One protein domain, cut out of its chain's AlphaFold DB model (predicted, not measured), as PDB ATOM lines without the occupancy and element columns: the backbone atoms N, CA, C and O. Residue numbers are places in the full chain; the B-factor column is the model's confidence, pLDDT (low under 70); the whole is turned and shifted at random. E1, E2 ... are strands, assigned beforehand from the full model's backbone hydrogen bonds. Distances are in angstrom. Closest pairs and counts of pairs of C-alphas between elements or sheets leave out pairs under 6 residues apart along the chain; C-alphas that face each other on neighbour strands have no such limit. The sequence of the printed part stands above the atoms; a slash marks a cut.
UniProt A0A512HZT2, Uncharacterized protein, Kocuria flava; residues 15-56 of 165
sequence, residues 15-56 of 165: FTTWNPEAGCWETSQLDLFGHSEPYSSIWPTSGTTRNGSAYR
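AT A GLANCE: This is residues 15 to 56 of the 165 residues of an uncharacterized protein of Kocuria flava (UniProt A0A512HZT2). A single twisted sheet of five short strands makes the body, with a three-strand meander, E1, E2 and E3, on one side and the small hairpin of E4 and E5 joined to it along E1. The link of residues 39 to 47 arches from edge strand E3 to the other edge strand, E4, and the turn between E2 and E3 lies at one end of the elongated outline. The printed part has 42 residues, with no named helix and five named strands, E1 to E5 along the chain; the sheet's order is E3 E2 E1 E5 E4, antiparallel throughout. The class is all strand, though under half of the residues, 20 of 42, are in named elements. The whole is only just compact, close to loose, with a radius of gyration of the C-alphas of 10.5 A and spans of 32 by 19 by 12 A.

HOW THE PARTS SIT: In the sheet, E1, residues 16 to 19, and E2, residues 24 to 30, are antiparallel neighbours at 122 degrees and form a hairpin. The C-alphas of Trp 25 and Trp 18, which face each other, are 4.4 A apart, and N 26 and O 17 are within hydrogen-bond range at 2.8 A. E2 forms another hairpin with E3, residues 36 to 38, antiparallel at 140 degrees, with N 27 and O 37 at 2.8 A. E1, E2 and E3 form a meander, each strand the antiparallel neighbour of the one before. The pairing is staggered: E2 pairs with E1 over residues 24 to 26 and with E3 over residues 26 to 30. On the other side of E1 is E5, residues 53 to 55, antiparallel at 161 degrees, with N 54 and O 16 at 2.9 A. E5 and E4, residues 48 to 50, form a hairpin, antiparallel at 152 degrees, with N 50 and O 53 at 2.8 A. The edge strands E3 and E4 are apart, as are E2 and E5. From edge to edge the strands' lines turn by 133 degrees.

IN THESE COORDINATES: E2, the longest strand, has seven residues and measures 15.2 A from C-alpha 24 to C-alpha 30, at (27.896, 7.878, 45.916). E1 measures 9.5 A and begins at C-alpha 16, (33.370, 9.119, 35.509). E3 and E5 measure 6.7 A each, and E4 6.6 A. E5 ends at C-alpha 55, (34.292, 14.181, 29.861).

THE WHOLE: The two C-alphas farthest apart are those of Phe 33 and Ser 46, at 31.8 A. The first and last printed C-alphas, of Phe 15 and Arg 56, are 7.3 A apart. The printed part has no cut. The links E1 to E2, E2 to E3 and E4 to E5 are tight, E3 to E4 is short with nine residues, and no link is long. The mean pLDDT of the printed part is 89.9, and no printed residue is under 70.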
ATOM      1  N   PHE A  15      31.876  12.645  33.867       91.38
ATOM      2  CA  PHE A  15      30.830  11.642  34.095       91.38
ATOM      3  C   PHE A  15      31.366  10.381  34.785       91.38
ATOM      4  O   PHE A  15      30.586   9.613  35.340       91.38
ATOM      5  N   THR A  16      32.684  10.175  34.761       94.31
ATOM      6  CA  THR A  16      33.370   9.119  35.509       94.31
ATOM      7  C   THR A  16      34.823   9.514  35.791       94.31
ATOM      8  O   THR A  16      35.407  10.313  35.049       94.31
ATOM      9  N   THR A  17      35.394   8.958  36.859       94.69
ATOM     10  CA  THR A  17      36.779   9.160  37.300       94.69
ATOM     11  C   THR A  17      37.462   7.806  37.473       94.69
ATOM     12  O   THR A  17      36.844   6.846  37.914       94.69
ATOM     13  N   TRP A  18      38.729   7.706  37.096       94.75
ATOM     14  CA  TRP A  18      39.546   6.512  37.250       94.75
ATOM     15  C   TRP A  18      39.962   6.334  38.711       94.75
ATOM     16  O   TRP A  18      40.598   7.225  39.279       94.75
ATOM     17  N   ASN A  19      39.651   5.175  39.288       92.38
ATOM     18  CA  ASN A  19      40.173   4.748  40.577       92.38
ATOM     19  C   ASN A  19      41.400   3.837  40.353       92.38
ATOM     20  O   ASN A  19      41.238   2.705  39.889       92.38
ATOM     21  N   PRO A  20      42.626   4.294  40.676       89.94
ATOM     22  CA  PRO A  20      43.833   3.493  40.485       89.94
ATOM     23  C   PRO A  20      43.952   2.323  41.470       89.94
ATOM     24  O   PRO A  20      44.630   1.354  41.148       89.94
ATOM     25  N   GLU A  21      43.309   2.391  42.640       89.75
ATOM     26  CA  GLU A  21      43.348   1.318  43.645       89.75
ATOM     27  C   GLU A  21      42.467   0.138  43.228       89.75
ATOM     28  O   GLU A  21      42.862  -1.017  43.373       89.75
ATOM     29  N   ALA A  22      41.292   0.429  42.663       87.50
ATOM     30  CA  ALA A  22      40.359  -0.582  42.169       87.50
ATOM     31  C   ALA A  22      40.616  -0.989  40.705       87.50
ATOM     32  O   ALA A  22      40.108  -2.012  40.248       87.50
ATOM     33  N   GLY A  23      41.386  -0.195  39.952       91.69
ATOM     34  CA  GLY A  23      41.648  -0.437  38.533       91.69
ATOM     35  C   GLY A  23      40.398  -0.306  37.658       91.69
ATOM     36  O   GLY A  23      40.297  -0.964  36.620       91.69
ATOM     37  N   CYS A  24      39.430   0.517  38.068       93.69
ATOM     38  CA  CYS A  24      38.182   0.721  37.343       93.69
ATOM     39  C   CYS A  24      37.780   2.197  37.266       93.69
ATOM     40  O   CYS A  24      38.202   3.041  38.055       93.69
ATOM     41  N   TRP A  25      36.937   2.511  36.285       94.81
ATOM     42  CA  TRP A  25      36.247   3.795  36.197       94.81
ATOM     43  C   TRP A  25      35.071   3.795  37.166       94.81
ATOM     44  O   TRP A  25      34.350   2.808  37.217       94.81
ATOM     45  N   GLU A  26      34.857   4.877  37.906       94.81
ATOM     46  CA  GLU A  26      33.788   5.027  38.896       94.81
ATOM     47  C   GLU A  26      32.930   6.254  38.601       94.81
ATOM     48  O   GLU A  26      33.391   7.250  38.034       94.81
ATOM     49  N   THR A  27      31.657   6.191  38.960       91.50
ATOM     50  CA  THR A  27      30.755   7.336  38.858       91.50
ATOM     51  C   THR A  27      30.995   8.307  40.010       91.50
ATOM     52  O   THR A  27      31.383   7.919  41.106       91.50
ATOM     53  N   SER A  28      30.703   9.590  39.791       84.00
ATOM     54  CA  SER A  28      30.682  10.584  40.877       84.00
ATOM     55  C   SER A  28      29.492  10.400  41.831       84.00
ATOM     56  O   SER A  28      29.338  11.174  42.775       84.00
ATOM     57  N   GLN A  29      28.599   9.446  41.547       82.06
ATOM     58  CA  GLN A  29      27.439   9.161  42.371       82.06
ATOM     59  C   GLN A  29      27.858   8.218  43.496       82.06
ATOM     60  O   GLN A  29      28.338   7.114  43.252       82.06
ATOM     61  N   LEU A  30      27.657   8.678  44.727       86.94
ATOM     62  CA  LEU A  30      27.896   7.878  45.916       86.94
ATOM     63  C   LEU A  30      26.670   7.011  46.217       86.94
ATOM     64  O   LEU A  30      25.529   7.463  46.073       86.94
ATOM     65  N   ASP A  31      26.912   5.778  46.643       82.38
ATOM     66  CA  ASP A  31      25.890   4.879  47.162       82.38
ATOM     67  C   ASP A  31      25.410   5.302  48.570       82.38
ATOM     68  O   ASP A  31      25.842   6.309  49.141       82.38
ATOM     69  N   LEU A  32      24.497   4.518  49.153       86.50
ATOM     70  CA  LEU A  32      23.970   4.734  50.512       86.50
ATOM     71  C   LEU A  32      25.046   4.694  51.613       86.50
ATOM     72  O   LEU A  32      24.809   5.205  52.707       86.50
ATOM     73  N   PHE A  33      26.200   4.088  51.338       84.19
ATOM     74  CA  PHE A  33      27.326   3.932  52.255       84.19
ATOM     75  C   PHE A  33      28.465   4.926  51.969       84.19
ATOM     76  O   PHE A  33      29.449   4.954  52.707       84.19
ATOM     77  N   GLY A  34      28.320   5.787  50.956       83.31
ATOM     78  CA  GLY A  34      29.325   6.774  50.573       83.31
ATOM     79  C   GLY A  34      30.423   6.235  49.651       83.31
ATOM     80  O   GLY A  34      31.462   6.882  49.532       83.31
ATOM     81  N   HIS A  35      30.225   5.081  49.013       83.88
ATOM     82  CA  HIS A  35      31.143   4.521  48.022       83.88
ATOM     83  C   HIS A  35      30.768   4.962  46.609       83.88
ATOM     84  O   HIS A  35      29.595   4.988  46.242       83.88
ATOM     85  N   SER A  36      31.777   5.282  45.805       87.38
ATOM     86  CA  SER A  36      31.605   5.497  44.371       87.38
ATOM     87  C   SER A  36      31.394   4.153  43.675       87.38
ATOM     88  O   SER A  36      32.136   3.200  43.909       87.38
ATOM     89  N   GLU A  37      30.386   4.063  42.812       90.75
ATOM     90  CA  GLU A  37      30.100   2.818  42.094       90.75
ATOM     91  C   GLU A  37      30.950   2.699  40.817       90.75
ATOM     92  O   GLU A  37      31.064   3.689  40.078       90.75
ATOM     93  N   PRO A  38      31.482   1.505  40.488       92.31
ATOM     94  CA  PRO A  38      32.082   1.240  39.189       92.31
ATOM     95  C   PRO A  38      31.147   1.597  38.026       92.31
ATOM     96  O   PRO A  38      29.971   1.240  37.983       92.31
ATOM     97  N   TYR A  39      31.689   2.285  37.030       91.12
ATOM     98  CA  TYR A  39      30.986   2.664  35.820       91.12
ATOM     99  C   TYR A  39      30.712   1.430  34.953       91.12
ATOM    100  O   TYR A  39      31.615   0.861  34.340       91.12
ATOM    101  N   SER A  40      29.440   1.046  34.874       90.62
ATOM    102  CA  SER A  40      28.947  -0.116  34.118       90.62
ATOM    103  C   SER A  40      28.137   0.256  32.867       90.62
ATOM    104  O   SER A  40      27.673  -0.613  32.129       90.62
ATOM    105  N   SER A  41      27.946   1.552  32.616       89.62
ATOM    106  CA  SER A  41      27.161   2.049  31.483       89.62
ATOM    107  C   SER A  41      27.940   2.035  30.164       89.62
ATOM    108  O   SER A  41      29.157   1.869  30.114       89.62
ATOM    109  N   ILE A  42      27.219   2.234  29.060       91.38
ATOM    110  CA  ILE A  42      27.813   2.315  27.724       91.38
ATOM    111  C   ILE A  42      28.591   3.627  27.584       91.38
ATOM    112  O   ILE A  42      28.040   4.714  27.775       91.38
ATOM    113  N   TRP A  43      29.854   3.518  27.178       90.50
ATOM    114  CA  TRP A  43      30.702   4.671  26.894       90.50
ATOM    115  C   TRP A  43      30.141   5.533  25.754       90.50
ATOM    116  O   TRP A  43      29.653   5.001  24.750       90.50
ATOM    117  N   PRO A  44      30.241   6.871  25.852       88.12
ATOM    118  CA  PRO A  44      29.934   7.734  24.722       88.12
ATOM    119  C   PRO A  44      30.890   7.448  23.555       88.12
ATOM    120  O   PRO A  44      32.054   7.109  23.752       88.12
ATOM    121  N   THR A  45      30.411   7.636  22.324       86.62
ATOM    122  CA  THR A  45      31.193   7.391  21.095       86.62
ATOM    123  C   THR A  45      32.452   8.257  20.998       86.62
ATOM    124  O   THR A  45      33.413   7.894  20.327       86.62
ATOM    125  N   SER A  46      32.448   9.420  21.644       85.31
ATOM    126  CA  SER A  46      33.576  10.342  21.702       85.31
ATOM    127  C   SER A  46      33.612  11.046  23.054       85.31
ATOM    128  O   SER A  46      32.633  11.028  23.804       85.31
ATOM    129  N   GLY A  47      34.751  11.656  23.376       90.44
ATOM    130  CA  GLY A  47      35.000  12.302  24.661       90.44
ATOM    131  C   GLY A  47      36.455  12.700  24.819       90.44
ATOM    132  O   GLY A  47      37.260  12.543  23.900       90.44
ATOM    133  N   THR A  48      36.778  13.236  25.989       91.19
ATOM    134  CA  THR A  48      38.157  13.522  26.386       91.19
ATOM    135  C   THR A  48      38.403  12.998  27.790       91.19
ATOM    136  O   THR A  48      37.516  13.020  28.640       91.19
ATOM    137  N   THR A  49      39.616  12.527  28.045       93.88
ATOM    138  CA  THR A  49      40.074  12.159  29.385       93.88
ATOM    139  C   THR A  49      41.148  13.139  29.824       93.88
ATOM    140  O   THR A  49      42.100  13.391  29.084       93.88
ATOM    141  N   ARG A  50      41.014  13.706  31.021       90.50
ATOM    142  CA  ARG A  50      41.989  14.640  31.595       90.50
ATOM    143  C   ARG A  50      42.156  14.347  33.077       90.50
ATOM    144  O   ARG A  50      41.170  14.339  33.802       90.50
ATOM    145  N   ASN A  51      43.399  14.136  33.513       92.31
ATOM    146  CA  ASN A  51      43.760  13.869  34.912       92.31
ATOM    147  C   ASN A  51      42.913  12.752  35.551       92.31
ATOM    148  O   ASN A  51      42.351  12.933  36.625       92.31
ATOM    149  N   GLY A  52      42.752  11.628  34.848       93.56
ATOM    150  CA  GLY A  52      41.942  10.506  35.334       93.56
ATOM    151  C   GLY A  52      40.432  10.759  35.332       93.56
ATOM    152  O   GLY A  52      39.695   9.943  35.850       93.56
ATOM    153  N   SER A  53      39.935  11.854  34.758       93.69
ATOM    154  CA  SER A  53      38.500  12.138  34.645       93.69
ATOM    155  C   SER A  53      38.047  12.087  33.187       93.69
ATOM    156  O   SER A  53      38.747  12.609  32.315       93.69
ATOM    157  N   ALA A  54      36.886  11.493  32.905       93.06
ATOM    158  CA  ALA A  54      36.319  11.408  31.560       93.06
ATOM    159  C   ALA A  54      35.179  12.414  31.357       93.06
ATOM    160  O   ALA A  54      34.266  12.534  32.176       93.06
ATOM    161  N   TYR A  55      35.212  13.110  30.223       91.38
ATOM    162  CA  TYR A  55      34.292  14.181  29.861       91.38
ATOM    163  C   TYR A  55      33.585  13.869  28.549       91.38
ATOM    164  O   TYR A  55      34.173  13.349  27.595       91.38
ATOM    165  N   ARG A  56      32.306  14.240  28.487       88.38
ATOM    166  CA  ARG A  56      31.526  14.187  27.252       88.38
ATOM    167  C   ARG A  56      32.008  15.295  26.298       88.38
ATOM    168  O   ARG A  56      32.376  16.372  26.773       88.38
TER     169      ARG A  56